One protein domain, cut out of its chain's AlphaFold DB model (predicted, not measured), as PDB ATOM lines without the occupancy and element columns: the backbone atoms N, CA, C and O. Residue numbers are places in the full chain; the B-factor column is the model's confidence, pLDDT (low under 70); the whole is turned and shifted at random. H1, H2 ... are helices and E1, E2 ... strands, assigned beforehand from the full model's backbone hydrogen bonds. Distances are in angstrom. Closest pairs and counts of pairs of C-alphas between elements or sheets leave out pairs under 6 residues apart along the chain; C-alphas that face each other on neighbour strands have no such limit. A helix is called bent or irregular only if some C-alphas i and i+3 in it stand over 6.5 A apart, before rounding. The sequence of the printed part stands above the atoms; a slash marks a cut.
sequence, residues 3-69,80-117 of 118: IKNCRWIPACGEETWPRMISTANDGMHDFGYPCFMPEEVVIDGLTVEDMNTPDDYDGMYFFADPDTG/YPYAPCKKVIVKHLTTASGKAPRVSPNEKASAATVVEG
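What this domain is: This is residues 3 to 69 and 80 to 117 of the 118 residues of an uncharacterized protein of Candidatus Latescibacteria bacterium (UniProt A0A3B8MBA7). With little regular structure, the chain winds in stacked turns, a short solenoid: E1, E3, E5, E6 and E7 make a bent parallel wall, E2 and E4 a second parallel pair. The 105 printed residues, under half in named elements, are of mixed class: E1 H1 E2 E3 E4 E5 E6 H2 E7. The whole is compact, radius of gyration of the C-alphas 14.2 A, spans 41 by 27 by 22 A.

Where its parts are: E1, residues 3 to 8, begins at C-alpha 3 (26.831, -81.128, 24.001). H1 is 10 to 13, E2 19 to 21. E3, 40 to 48, 20.2 A long, bends by 84 degrees at residue 45. E4 is 61 to 63, E5 87 to 90, E6 93 to 95, H2 107 to 112. E7, 114 to 116, ends at C-alpha 116 (30.304, -85.552, 10.178).

How they stand to each other: In the branched, twisted sheet, E1 lies on one side of E3, with N 5 and O 44 2.9 A apart. On the other side are E5, N 43 and O 89 2.8 A, and E6, N 48 and O 94 2.8 A. E7 is parallel to E5, N 88 and O 114 2.8 A; E2 to E4, N 20 and O 61 2.9 A. H1 and H2 are not on the branched sheet. In H2 every O i to N i+4 pair is within hydrogen-bond range; H1 is too short for one.

The domain as a whole: The C-alphas of Gly 32 and Gly 98, the farthest apart, are 42.2 A apart. Residues 70 to 79 are not printed; C-alphas 69 and 80 are 16.3 A apart. Links E2 to E3, E3 to E4 and E6 to H2 are long. No printed residue is under pLDDT 70.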
ATOM      1  N   ILE A   3      28.061 -81.906  23.791       97.12
ATOM      2  CA  ILE A   3      26.831 -81.128  24.001       97.12
ATOM      3  C   ILE A   3      25.659 -82.053  23.684       97.12
ATOM      4  O   ILE A   3      25.536 -82.533  22.554       97.12
ATOM      5  N   LYS A   4      24.822 -82.340  24.687       97.69
ATOM      6  CA  LYS A   4      23.786 -83.373  24.584       97.69
ATOM      7  C   LYS A   4      22.429 -82.900  25.085       97.69
ATOM      8  O   LYS A   4      22.353 -82.366  26.187       97.69
ATOM      9  N   ASN A   5      21.371 -83.166  24.319       98.00
ATOM     10  CA  ASN A   5      19.967 -82.982  24.716       98.00
ATOM     11  C   ASN A   5      19.668 -81.580  25.275       98.00
ATOM     12  O   ASN A   5      19.102 -81.434  26.360       98.00
ATOM     13  N   CYS A   6      20.100 -80.548  24.553       97.12
ATOM     14  CA  CYS A   6      20.012 -79.156  24.980       97.12
ATOM     15  C   CYS A   6      19.162 -78.327  24.016       97.12
ATOM     16  O   CYS A   6      19.089 -78.606  22.820       97.12
ATOM     17  N   ARG A   7      18.581 -77.246  24.537       98.00
ATOM     18  CA  ARG A   7      17.992 -76.168  23.740       98.00
ATOM     19  C   ARG A   7      18.796 -74.899  23.975       98.00
ATOM     20  O   ARG A   7      19.019 -74.524  25.124       98.00
ATOM     21  N   TRP A   8      19.217 -74.249  22.901       98.00
ATOM     22  CA  TRP A   8      19.976 -73.010  22.951       98.00
ATOM     23  C   TRP A   8      19.181 -71.874  22.311       98.00
ATOM     24  O   TRP A   8      18.715 -71.996  21.180       98.00
ATOM     25  N   ILE A   9      19.034 -70.778  23.058       98.12
ATOM     26  CA  ILE A   9      18.441 -69.521  22.597       98.12
ATOM     27  C   ILE A   9      19.587 -68.503  22.487       98.12
ATOM     28  O   ILE A   9      20.027 -67.982  23.521       98.12
ATOM     29  N   PRO A  10      20.132 -68.258  21.279       97.50
ATOM     30  CA  PRO A  10      21.210 -67.297  21.071       97.50
ATOM     31  C   PRO A  10      20.822 -65.906  21.578       97.50
ATOM     32  O   PRO A  10      19.674 -65.496  21.430       97.50
ATOM     33  N   ALA A  11      21.766 -65.206  22.217       96.06
ATOM     34  CA  ALA A  11      21.581 -63.850  22.754       96.06
ATOM     35  C   ALA A  11      20.293 -63.645  23.583       96.06
ATOM     36  O   ALA A  11      19.731 -62.555  23.603       96.06
ATOM     37  N   CYS A  12      19.801 -64.692  24.257       95.88
ATOM     38  CA  CYS A  12      18.527 -64.661  24.981       95.88
ATOM     39  C   CYS A  12      17.317 -64.233  24.119       95.88
ATOM     40  O   CYS A  12      16.312 -63.786  24.667       95.88
ATOM     41  N   GLY A  13      17.390 -64.411  22.797       96.00
ATOM     42  CA  GLY A  13      16.323 -64.106  21.843       96.00
ATOM     43  C   GLY A  13      16.472 -62.765  21.123       96.00
ATOM     44  O   GLY A  13      15.665 -62.484  20.240       96.00
ATOM     45  N   GLU A  14      17.477 -61.955  21.462       97.56
ATOM     46  CA  GLU A  14      17.821 -60.740  20.713       97.56
ATOM     47  C   GLU A  14      18.371 -61.069  19.317       97.56
ATOM     48  O   GLU A  14      18.874 -62.172  19.080       97.56
ATOM     49  N   GLU A  15      18.291 -60.102  18.396       97.81
ATOM     50  CA  GLU A  15      18.791 -60.280  17.030       97.81
ATOM     51  C   GLU A  15      20.309 -60.489  17.056       97.81
ATOM     52  O   GLU A  15      21.066 -59.682  17.604       97.81
ATOM     53  N   THR A  16      20.778 -61.602  16.494       97.31
ATOM     54  CA  THR A  16      22.206 -61.920  16.487       97.31
ATOM     55  C   THR A  16      22.574 -62.865  15.353       97.31
ATOM     56  O   THR A  16      21.717 -63.530  14.783       97.31
ATOM     57  N   TRP A  17      23.869 -62.982  15.061       97.06
ATOM     58  CA  TRP A  17      24.393 -64.104  14.287       97.06
ATOM     59  C   TRP A  17      24.925 -65.170  15.253       97.06
ATOM     60  O   TRP A  17      25.971 -64.949  15.879       97.06
ATOM     61  N   PRO A  18      24.252 -66.323  15.418       97.50
ATOM     62  CA  PRO A  18      24.624 -67.280  16.448       97.50
ATOM     63  C   PRO A  18      26.014 -67.884  16.212       97.50
ATOM     64  O   PRO A  18      26.314 -68.427  15.148       97.50
ATOM     65  N   ARG A  19      26.853 -67.822  17.250       96.38
ATOM     66  CA  ARG A  19      28.152 -68.498  17.351       96.38
ATOM     67  C   ARG A  19      28.142 -69.337  18.622       96.38
ATOM     68  O   ARG A  19      28.069 -68.774  19.711       96.38
ATOM     69  N   MET A  20      28.138 -70.663  18.488       95.75
ATOM     70  CA  MET A  20      27.924 -71.567  19.628       95.75
ATOM     71  C   MET A  20      29.075 -71.501  20.625       95.75
ATOM     72  O   MET A  20      28.854 -71.425  21.832       95.75
ATOM     73  N   ILE A  21      30.302 -71.527  20.112       95.31
ATOM     74  CA  ILE A  21      31.510 -71.520  20.922       95.31
ATOM     75  C   ILE A  21      32.323 -70.296  20.544       95.31
ATOM     76  O   ILE A  21      32.859 -70.188  19.439       95.31
ATOM     77  N   SER A  22      32.381 -69.355  21.481       92.00
ATOM     78  CA  SER A  22      33.222 -68.177  21.340       92.00
ATOM     79  C   SER A  22      34.696 -68.573  21.399       92.00
ATOM     80  O   SER A  22      35.091 -69.415  22.207       92.00
ATOM     81  N   THR A  23      35.498 -67.947  20.550       88.56
ATOM     82  CA  THR A  23      36.955 -68.033  20.555       88.56
ATOM     83  C   THR A  23      37.517 -66.664  20.187       88.56
ATOM     84  O   THR A  23      36.918 -65.950  19.386       88.56
ATOM     85  N   ALA A  24      38.618 -66.289  20.830       91.50
ATOM     86  CA  ALA A  24      39.369 -65.066  20.581       91.50
ATOM     87  C   ALA A  24      40.827 -65.356  20.950       91.50
ATOM     88  O   ALA A  24      41.224 -65.258  22.114       91.50
ATOM     89  N   ASN A  25      41.580 -65.849  19.974       93.69
ATOM     90  CA  ASN A  25      43.001 -66.136  20.092       93.69
ATOM     91  C   ASN A  25      43.612 -66.063  18.695       93.69
ATOM     92  O   ASN A  25      43.647 -67.055  17.967       93.69
ATOM     93  N   ASP A  26      44.093 -64.874  18.360       93.62
ATOM     94  CA  ASP A  26      44.748 -64.582  17.090       93.62
ATOM     95  C   ASP A  26      46.122 -65.255  16.963       93.62
ATOM     96  O   ASP A  26      46.679 -65.292  15.877       93.62
ATOM     97  N   GLY A  27      46.679 -65.820  18.038       94.25
ATOM     98  CA  GLY A  27      47.992 -66.460  18.067       94.25
ATOM     99  C   GLY A  27      49.183 -65.504  18.207       94.25
ATOM    100  O   GLY A  27      50.326 -65.895  17.944       94.25
ATOM    101  N   MET A  28      48.943 -64.254  18.612       94.00
ATOM    102  CA  MET A  28      49.987 -63.251  18.858       94.00
ATOM    103  C   MET A  28      50.461 -63.222  20.316       94.00
ATOM    104  O   MET A  28      51.573 -62.770  20.596       94.00
ATOM    105  N   HIS A  29      49.648 -63.720  21.249       92.25
ATOM    106  CA  HIS A  29      49.938 -63.671  22.680       92.25
ATOM    107  C   HIS A  29      50.628 -64.945  23.197       92.25
ATOM    108  O   HIS A  29      50.148 -66.058  22.979       92.25
ATOM    109  N   ASP A  30      51.721 -64.771  23.945       95.25
ATOM    110  CA  ASP A  30      52.396 -65.870  24.639       95.25
ATOM    111  C   ASP A  30      51.690 -66.183  25.962       95.25
ATOM    112  O   ASP A  30      51.815 -65.461  26.954       95.25
ATOM    113  N   PHE A  31      50.951 -67.287  25.992       94.62
ATOM    114  CA  PHE A  31      50.339 -67.795  27.220       94.62
ATOM    115  C   PHE A  31      51.280 -68.703  28.034       94.62
ATOM    116  O   PHE A  31      50.916 -69.129  29.132       94.62
ATOM    117  N   GLY A  32      52.475 -69.021  27.522       96.56
ATOM    118  CA  GLY A  32      53.423 -69.965  28.116       96.56
ATOM    119  C   GLY A  32      53.114 -71.439  27.826       96.56
ATOM    120  O   GLY A  32      53.751 -72.323  28.401       96.56
ATOM    121  N   TYR A  33      52.131 -71.725  26.963       95.19
ATOM    122  CA  TYR A  33      51.758 -73.071  26.512       95.19
ATOM    123  C   TYR A  33      50.969 -73.027  25.189       95.19
ATOM    124  O   TYR A  33      50.345 -72.008  24.887       95.19
ATOM    125  N   PRO A  34      50.943 -74.125  24.406       93.94
ATOM    126  CA  PRO A  34      50.120 -74.202  23.200       93.94
ATOM    127  C   PRO A  34      48.629 -74.080  23.525       93.94
ATOM    128  O   PRO A  34      48.099 -74.847  24.333       93.94
ATOM    129  N   CYS A  35      47.939 -73.148  22.872       95.19
ATOM    130  CA  CYS A  35      46.493 -72.996  22.987       95.19
ATOM    131  C   CYS A  35      45.775 -73.825  21.920       95.19
ATOM    132  O   CYS A  35      46.134 -73.787  20.743       95.19
ATOM    133  N   PHE A  36      44.738 -74.556  22.320       93.81
ATOM    134  CA  PHE A  36      44.010 -75.444  21.421       93.81
ATOM    135  C   PHE A  36      42.534 -75.564  21.797       93.81
ATOM    136  O   PHE A  36      42.159 -75.475  22.968       93.81
ATOM    137  N   MET A  37      41.703 -75.818  20.791       95.31
ATOM    138  CA  MET A  37      40.353 -76.339  20.987       95.31
ATOM    139  C   MET A  37      40.376 -77.828  21.310       95.31
ATOM    140  O   MET A  37      41.309 -78.527  20.911       95.31
ATOM    141  N   PRO A  38      39.319 -78.359  21.951       95.50
ATOM    142  CA  PRO A  38      39.082 -79.796  21.945       95.50
ATOM    143  C   PRO A  38      39.213 -80.353  20.522       95.50
ATOM    144  O   PRO A  38      38.611 -79.812  19.597       95.50
ATOM    145  N   GLU A  39      39.982 -81.431  20.352       97.12
ATOM    146  CA  GLU A  39      40.196 -82.022  19.024       97.12
ATOM    147  C   GLU A  39      38.886 -82.520  18.401       97.12
ATOM    148  O   GLU A  39      38.700 -82.420  17.191       97.12
ATOM    149  N   GLU A  40      37.975 -83.017  19.243       98.12
ATOM    150  CA  GLU A  40      36.654 -83.501  18.855       98.12
ATOM    151  C   GLU A  40      35.544 -82.861  19.704       98.12
ATOM    152  O   GLU A  40      35.616 -82.792  20.945       98.12
ATOM    153  N   VAL A  41      34.480 -82.441  19.019       97.94
ATOM    154  CA  VAL A  41      33.219 -81.976  19.604       97.94
ATOM    155  C   VAL A  41      32.072 -82.854  19.116       97.94
ATOM    156  O   VAL A  41      31.858 -82.996  17.916       97.94
ATOM    157  N   VAL A  42      31.302 -83.418  20.043       98.31
ATOM    158  CA  VAL A  42      30.105 -84.210  19.728       98.31
ATOM    159  C   VAL A  42      28.858 -83.407  20.073       98.31
ATOM    160  O   VAL A  42      28.713 -82.955  21.210       98.31
ATOM    161  N   ILE A  43      27.953 -83.261  19.107       98.06
ATOM    162  CA  ILE A  43      26.676 -82.561  19.241       98.06
ATOM    163  C   ILE A  43      25.537 -83.534  18.938       98.06
ATOM    164  O   ILE A  43      25.381 -84.034  17.821       98.06
ATOM    165  N   ASP A  44      24.722 -83.799  19.953       98.12
ATOM    166  CA  ASP A  44      23.667 -84.805  19.883       98.12
ATOM    167  C   ASP A  44      22.399 -84.323  20.598       98.12
ATOM    168  O   ASP A  44      22.398 -84.102  21.805       98.12
ATOM    169  N   GLY A  45      21.308 -84.125  19.862       98.00
ATOM    170  CA  GLY A  45      20.051 -83.632  20.431       98.00
ATOM    171  C   GLY A  45      20.102 -82.147  20.792       98.00
ATOM    172  O   GLY A  45      19.635 -81.762  21.861       98.00
ATOM    173  N   LEU A  46      20.712 -81.313  19.944       97.81
ATOM    174  CA  LEU A  46      20.723 -79.860  20.125       97.81
ATOM    175  C   LEU A  46      19.616 -79.210  19.289       97.81
ATOM    176  O   LEU A  46      19.570 -79.395  18.075       97.81
ATOM    177  N   THR A  47      18.788 -78.385  19.920       98.25
ATOM    178  CA  THR A  47      17.851 -77.489  19.229       98.25
ATOM    179  C   THR A  47      18.304 -76.043  19.382       98.25
ATOM    180  O   THR A  47      18.542 -75.589  20.502       98.25
ATOM    181  N   VAL A  48      18.411 -75.318  18.272       98.31
ATOM    182  CA  VAL A  48      18.857 -73.920  18.227       98.31
ATOM    183  C   VAL A  48      17.714 -73.020  17.773       98.31
ATOM    184  O   VAL A  48      17.128 -73.239  16.719       98.31
ATOM    185  N   GLU A  49      17.399 -72.005  18.574       98.06
ATOM    186  CA  GLU A  49      16.335 -71.028  18.309       98.06
ATOM    187  C   GLU A  49      16.888 -69.808  17.558       98.06
ATOM    188  O   GLU A  49      17.012 -68.720  18.111       98.06
ATOM    189  N   ASP A  50      17.261 -69.996  16.295       97.19
ATOM    190  CA  ASP A  50      17.919 -69.005  15.435       97.19
ATOM    191  C   ASP A  50      16.954 -68.289  14.471       97.19
ATOM    192  O   ASP A  50      17.271 -68.078  13.306       97.19
ATOM    193  N   MET A  51      15.757 -67.928  14.945       95.50
ATOM    194  CA  MET A  51      14.758 -67.206  14.135       95.50
ATOM    195  C   MET A  51      14.951 -65.686  14.122       95.50
ATOM    196  O   MET A  51      14.461 -65.028  13.209       95.50
ATOM    197  N   ASN A  52      15.604 -65.124  15.145       97.25
ATOM    198  CA  ASN A  52      15.863 -63.688  15.243       97.25
ATOM    199  C   ASN A  52      17.304 -63.394  14.811       97.25
ATOM    200  O   ASN A  52      18.218 -63.310  15.633       97.25
ATOM    201  N   THR A  53      17.512 -63.336  13.500       97.44
ATOM    202  CA  THR A  53      18.823 -63.182  12.860       97.44
ATOM    203  C   THR A  53      18.745 -62.136  11.747       97.44
ATOM    204  O   THR A  53      17.653 -61.939  11.210       97.44
ATOM    205  N   PRO A  54      19.872 -61.518  11.348       96.94
ATOM    206  CA  PRO A  54      19.912 -60.585  10.220       96.94
ATOM    207  C   PRO A  54      19.340 -61.164   8.914       96.94
ATOM    208  O   PRO A  54      19.320 -62.381   8.716       96.94
ATOM    209  N   ASP A  55      18.926 -60.290   7.993       95.19
ATOM    210  CA  ASP A  55      18.295 -60.669   6.716       95.19
ATOM    211  C   ASP A  55      19.175 -61.570   5.829       95.19
ATOM    212  O   ASP A  55      18.670 -62.387   5.056       95.19
ATOM    213  N   ASP A  56      20.497 -61.427   5.926       96.38
ATOM    214  CA  ASP A  56      21.493 -62.179   5.160       96.38
ATOM    215  C   ASP A  56      21.961 -63.467   5.858       96.38
ATOM    216  O   ASP A  56      22.908 -64.117   5.409       96.38
ATOM    217  N   TYR A  57      21.278 -63.877   6.929       97.31
ATOM    218  CA  TYR A  57      21.613 -65.072   7.690       97.31
ATOM    219  C   TYR A  57      21.549 -66.359   6.848       97.31
ATOM    220  O   TYR A  57      20.506 -66.768   6.314       97.31
ATOM    221  N   ASP A  58      22.683 -67.055   6.776       96.88
ATOM    222  CA  ASP A  58      22.836 -68.305   6.026       96.88
ATOM    223  C   ASP A  58      23.113 -69.534   6.907       96.88
ATOM    224  O   ASP A  58      23.205 -70.648   6.389       96.88
ATOM    225  N   GLY A  59      23.165 -69.350   8.227       97.19
ATOM    226  CA  GLY A  59      23.372 -70.417   9.196       97.19
ATOM    227  C   GLY A  59      24.289 -70.012  10.345       97.19
ATOM    228  O   GLY A  59      25.179 -69.167  10.227       97.19
ATOM    229  N   MET A  60      24.065 -70.634  11.497       97.44
ATOM    230  CA  MET A  60      24.868 -70.413  12.694       97.44
ATOM    231  C   MET A  60      26.278 -70.965  12.511       97.44
ATOM    232  O   MET A  60      26.493 -71.879  11.719       97.44
ATOM    233  N   TYR A  61      27.223 -70.497  13.319       97.94
ATOM    234  CA  TYR A  61      28.561 -71.077  13.374       97.94
ATOM    235  C   TYR A  61      28.765 -71.937  14.621       97.94
ATOM    236  O   TYR A  61      28.357 -71.558  15.725       97.94
ATOM    237  N   PHE A  62      29.455 -73.070  14.474       97.50
ATOM    238  CA  PHE A  62      29.951 -73.836  15.620       97.50
ATOM    239  C   PHE A  62      31.002 -73.041  16.400       97.50
ATOM    240  O   PHE A  62      30.924 -72.960  17.626       97.50
ATOM    241  N   PHE A  63      31.937 -72.405  15.695       97.38
ATOM    242  CA  PHE A  63      33.038 -71.646  16.276       97.38
ATOM    243  C   PHE A  63      33.026 -70.199  15.778       97.38
ATOM    244  O   PHE A  63      32.759 -69.937  14.606       97.38
ATOM    245  N   ALA A  64      33.326 -69.250  16.662       95.94
ATOM    246  CA  ALA A  64      33.597 -67.870  16.263       95.94
ATOM    247  C   ALA A  64      34.875 -67.757  15.404       95.94
ATOM    248  O   ALA A  64      35.585 -68.744  15.187       95.94
ATOM    249  N   ASP A  65      35.158 -66.552  14.907       95.38
ATOM    250  CA  ASP A  65      36.451 -66.244  14.297       95.38
ATOM    251  C   ASP A  65      37.502 -66.053  15.407       95.38
ATOM    252  O   ASP A  65      37.336 -65.125  16.207       95.38
ATOM    253  N   PRO A  66      38.554 -66.889  15.495       93.94
ATOM    254  CA  PRO A  66      39.612 -66.706  16.489       93.94
ATOM    255  C   PRO A  66      40.380 -65.392  16.312       93.94
ATOM    256  O   PRO A  66      40.906 -64.892  17.304       93.94
ATOM    257  N   ASP A  67      40.387 -64.822  15.104       93.38
ATOM    258  CA  ASP A  67      41.075 -63.572  14.768       93.38
ATOM    259  C   ASP A  67      40.228 -62.326  15.122       93.38
ATOM    260  O   ASP A  67      40.650 -61.187  14.907       93.38
ATOM    261  N   THR A  68      39.021 -62.512  15.685       88.62
ATOM    262  CA  THR A  68      38.162 -61.393  16.110       88.62
ATOM    263  C   THR A  68      38.892 -60.507  17.117       88.62
ATOM    264  O   THR A  68      39.299 -60.970  18.181       88.62
ATOM    265  N   GLY A  69      38.946 -59.203  16.834       80.69
ATOM    266  CA  GLY A  69      39.521 -58.201  17.736       80.69
ATOM    267  C   GLY A  69      40.941 -57.768  17.378       80.69
ATOM    268  O   GLY A  69      41.465 -56.878  18.041       80.69
ATOM    269  N   TYR A  80      52.591 -67.802  18.189       95.50
ATOM    270  CA  TYR A  80      51.905 -68.704  19.117       95.50
ATOM    271  C   TYR A  80      50.614 -69.242  18.486       95.50
ATOM    272  O   TYR A  80      49.519 -68.893  18.920       95.50
ATOM    273  N   PRO A  81      50.704 -70.067  17.427       92.88
ATOM    274  CA  PRO A  81      49.541 -70.453  16.639       92.88
ATOM    275  C   PRO A  81      48.498 -71.184  17.491       92.88
ATOM    276  O   PRO A  81      48.801 -72.145  18.202       92.88
ATOM    277  N   TYR A  82      47.250 -70.743  17.367       92.81
ATOM    278  CA  TYR A  82      46.095 -71.393  17.964       92.81
ATOM    279  C   TYR A  82      45.695 -72.630  17.151       92.81
ATOM    280  O   TYR A  82      45.504 -72.553  15.936       92.81
ATOM    281  N   ALA A  83      45.553 -73.782  17.813       95.38
ATOM    282  CA  ALA A  83      45.108 -75.004  17.153       95.38
ATOM    283  C   ALA A  83      43.564 -75.095  17.142       95.38
ATOM    284  O   ALA A  83      42.956 -75.229  18.214       95.38
ATOM    285  N   PRO A  84      42.910 -75.052  15.963       95.19
ATOM    286  CA  PRO A  84      41.458 -75.164  15.859       95.19
ATOM    287  C   PRO A  84      40.968 -76.589  16.168       95.19
ATOM    288  O   PRO A  84      41.748 -77.539  16.281       95.19
ATOM    289  N   CYS A  85      39.648 -76.734  16.302       97.50
ATOM    290  CA  CYS A  85      39.007 -78.043  16.416       97.50
ATOM    291  C   CYS A  85      39.304 -78.873  15.158       97.50
ATOM    292  O   CYS A  85      39.357 -78.327  14.062       97.50
ATOM    293  N   LYS A  86      39.482 -80.190  15.294       98.00
ATOM    294  CA  LYS A  86      39.724 -81.068  14.138       98.00
ATOM    295  C   LYS A  86      38.435 -81.702  13.632       98.00
ATOM    296  O   LYS A  86      38.320 -81.993  12.443       98.00
ATOM    297  N   LYS A  87      37.473 -81.952  14.527       98.31
ATOM    298  CA  LYS A  87      36.287 -82.743  14.210       98.31
ATOM    299  C   LYS A  87      35.037 -82.314  14.975       98.31
ATOM    300  O   LYS A  87      35.060 -82.182  16.197       98.31
ATOM    301  N   VAL A  88      33.921 -82.195  14.262       98.31
ATOM    302  CA  VAL A  88      32.577 -82.045  14.836       98.31
ATOM    303  C   VAL A  88      31.704 -83.211  14.378       98.31
ATOM    304  O   VAL A  88      31.550 -83.439  13.183       98.31
ATOM    305  N   ILE A  89      31.124 -83.952  15.321       98.38
ATOM    306  CA  ILE A  89      30.180 -85.043  15.042       98.38
ATOM    307  C   ILE A  89      28.776 -84.570  15.399       98.38
ATOM    308  O   ILE A  89      28.513 -84.252  16.558       98.38
ATOM    309  N   VAL A  90      27.871 -84.579  14.427       98.00
ATOM    310  CA  VAL A  90      26.472 -84.166  14.559       98.00
ATOM    311  C   VAL A  90      25.571 -85.392  14.407       98.00
ATOM    312  O   VAL A  90      25.798 -86.232  13.542       98.00
ATOM    313  N   LYS A  91      24.574 -85.553  15.287       95.75
ATOM    314  CA  LYS A  91      23.626 -86.688  15.214       95.75
ATOM    315  C   LYS A  91      22.160 -86.274  15.166       95.75
ATOM    316  O   LYS A  91      21.400 -86.831  14.386       95.75
ATOM    317  N   HIS A  92      21.761 -85.292  15.972       96.81
ATOM    318  CA  HIS A  92      20.373 -84.819  16.037       96.81
ATOM    319  C   HIS A  92      20.340 -83.311  16.322       96.81
ATOM    320  O   HIS A  92      19.860 -82.875  17.368       96.81
ATOM    321  N   LEU A  93      20.935 -82.514  15.432       97.19
ATOM    322  CA  LEU A  93      20.886 -81.056  15.519       97.19
ATOM    323  C   LEU A  93      19.702 -80.526  14.712       97.19
ATOM    324  O   LEU A  93      19.489 -80.929  13.573       97.19
ATOM    325  N   THR A  94      18.949 -79.605  15.304       97.81
ATOM    326  CA  THR A  94      17.843 -78.900  14.650       97.81
ATOM    327  C   THR A  94      17.993 -77.394  14.839       97.81
ATOM    328  O   THR A  94      18.334 -76.934  15.927       97.81
ATOM    329  N   THR A  95      17.746 -76.629  13.780       97.94
ATOM    330  CA  THR A  95      17.688 -75.162  13.796       97.94
ATOM    331  C   THR A  95      16.256 -74.727  13.516       97.94
ATOM    332  O   THR A  95      15.582 -75.309  12.663       97.94
ATOM    333  N   ALA A  96      15.762 -73.730  14.245       97.88
ATOM    334  CA  ALA A  96      14.422 -73.193  14.038       97.88
ATOM    335  C   ALA A  96      14.292 -72.530  12.653       97.88
ATOM    336  O   ALA A  96      13.249 -72.648  12.012       97.88
ATOM    337  N   SER A  97      15.375 -71.923  12.156       96.94
ATOM    338  CA  SER A  97      15.473 -71.349  10.808       96.94
ATOM    339  C   SER A  97      15.499 -72.394   9.681       96.94
ATOM    340  O   SER A  97      15.306 -72.055   8.511       96.94
ATOM    341  N   GLY A  98      15.800 -73.659  10.002       96.44
ATOM    342  CA  GLY A  98      16.080 -74.714   9.025       96.44
ATOM    343  C   GLY A  98      17.403 -74.544   8.265       96.44
ATOM    344  O   GLY A  98      17.681 -75.324   7.353       96.44
ATOM    345  N   LYS A  99      18.227 -73.541   8.601       96.81
ATOM    346  CA  LYS A  99      19.549 -73.331   7.996       96.81
ATOM    347  C   LYS A  99      20.558 -74.332   8.550       96.81
ATOM    348  O   LYS A  99      20.549 -74.646   9.743       96.81
ATOM    349  N   ALA A 100      21.440 -74.822   7.682       95.88
ATOM    350  CA  ALA A 100      22.509 -75.727   8.084       95.88
ATOM    351  C   ALA A 100      23.591 -74.968   8.876       95.88
ATOM    352  O   ALA A 100      23.950 -73.853   8.493       95.88
ATOM    353  N   PRO A 101      24.148 -75.550   9.952       96.56
ATOM    354  CA  PRO A 101      25.287 -74.960  10.641       96.56
ATOM    355  C   PRO A 101      26.532 -74.890   9.755       96.56
ATOM    356  O   PRO A 101      26.784 -75.753   8.914       96.56
ATOM    357  N   ARG A 102      27.360 -73.889  10.026       97.31
ATOM    358  CA  ARG A 102      28.663 -73.643   9.414       97.31
ATOM    359  C   ARG A 102      29.758 -73.840  10.465       97.31
ATOM    360  O   ARG A 102      29.510 -73.748  11.666       97.31
ATOM    361  N   VAL A 103      30.990 -74.101  10.035       97.12
ATOM    362  CA  VAL A 103      32.100 -74.350  10.973       97.12
ATOM    363  C   VAL A 103      32.529 -73.068  11.677       97.12
ATOM    364  O   VAL A 103      32.389 -72.949  12.891       97.12
ATOM    365  N   SER A 104      33.047 -72.114  10.911       96.88
ATOM    366  CA  SER A 104      33.548 -70.829  11.387       96.88
ATOM    367  C   SER A 104      33.507 -69.830  10.228       96.88
ATOM    368  O   SER A 104      33.614 -70.254   9.072       96.88
ATOM    369  N   PRO A 105      33.354 -68.524  10.498       95.38
ATOM    370  CA  PRO A 105      33.621 -67.486   9.502       95.38
ATOM    371  C   PRO A 105      35.105 -67.430   9.090       95.38
ATOM    372  O   PRO A 105      35.406 -66.941   8.007       95.38
ATOM    373  N   ASN A 106      36.025 -67.952   9.912       94.94
ATOM    374  CA  ASN A 106      37.453 -68.000   9.610       94.94
ATOM    375  C   ASN A 106      37.782 -69.171   8.676       94.94
ATOM    376  O   ASN A 106      37.538 -70.334   9.010       94.94
ATOM    377  N   GLU A 107      38.379 -68.881   7.521       94.06
ATOM    378  CA  GLU A 107      38.667 -69.897   6.503       94.06
ATOM    379  C   GLU A 107      39.681 -70.946   6.973       94.06
ATOM    380  O   GLU A 107      39.490 -72.136   6.714       94.06
ATOM    381  N   LYS A 108      40.726 -70.539   7.710       92.69
ATOM    382  CA  LYS A 108      41.759 -71.458   8.223       92.69
ATOM    383  C   LYS A 108      41.152 -72.427   9.244       92.69
ATOM    384  O   LYS A 108      41.377 -73.635   9.154       92.69
ATOM    385  N   ALA A 109      40.327 -71.929  10.168       93.62
ATOM    386  CA  ALA A 109      39.621 -72.768  11.140       93.62
ATOM    387  C   ALA A 109      38.577 -73.682  10.475       93.62
ATOM    388  O   ALA A 109      38.450 -74.853  10.846       93.62
ATOM    389  N   SER A 110      37.861 -73.165   9.471       96.00
ATOM    390  CA  SER A 110      36.881 -73.921   8.691       96.00
ATOM    391  C   SER A 110      37.534 -75.083   7.936       96.00
ATOM    392  O   SER A 110      37.088 -76.221   8.049       96.00
ATOM    393  N   ALA A 111      38.652 -74.830   7.249       96.62
ATOM    394  CA  ALA A 111      39.395 -75.846   6.506       96.62
ATOM    395  C   ALA A 111      40.045 -76.913   7.406       96.62
ATOM    396  O   ALA A 111      40.231 -78.053   6.979       96.62
ATOM    397  N   ALA A 112      40.389 -76.560   8.647       95.69
ATOM    398  CA  ALA A 112      41.012 -77.473   9.603       95.69
ATOM    399  C   ALA A 112      40.017 -78.402  10.328       95.69
ATOM    400  O   ALA A 112      40.453 -79.347  10.989       95.69
ATOM    401  N   THR A 113      38.706 -78.158  10.205       97.69
ATOM    402  CA  THR A 113      37.670 -78.913  10.922       97.69
ATOM    403  C   THR A 113      36.821 -79.749   9.969       97.69
ATOM    404  O   THR A 113      36.164 -79.224   9.074       97.69
ATOM    405  N   VAL A 114      36.734 -81.054  10.215       97.69
ATOM    406  CA  VAL A 114      35.807 -81.947   9.504       97.69
ATOM    407  C   VAL A 114      34.483 -82.035  10.260       97.69
ATOM    408  O   VAL A 114      34.477 -82.259  11.471       97.69
ATOM    409  N   VAL A 115      33.358 -81.904   9.554       97.12
ATOM    410  CA  VAL A 115      32.020 -82.123  10.127       97.12
ATOM    411  C   VAL A 115      31.433 -83.427   9.594       97.12
ATOM    412  O   VAL A 115      31.392 -83.648   8.386       97.12
ATOM    413  N   GLU A 116      30.967 -84.286  10.495       96.62
ATOM    414  CA  GLU A 116      30.304 -85.552  10.178       96.62
ATOM    415  C   GLU A 116      28.849 -85.534  10.660       96.62
ATOM    416  O   GLU A 116      28.578 -85.077  11.769       96.62
ATOM    417  N   GLY A 117      27.929 -86.087   9.862       84.69
ATOM    418  CA  GLY A 117      26.528 -86.292  10.262       84.69
ATOM    419  C   GLY A 117      25.605 -85.075  10.115       84.69
ATOM    420  O   GLY A 117      24.622 -84.974  10.849       84.69
TER     421      GLY A 117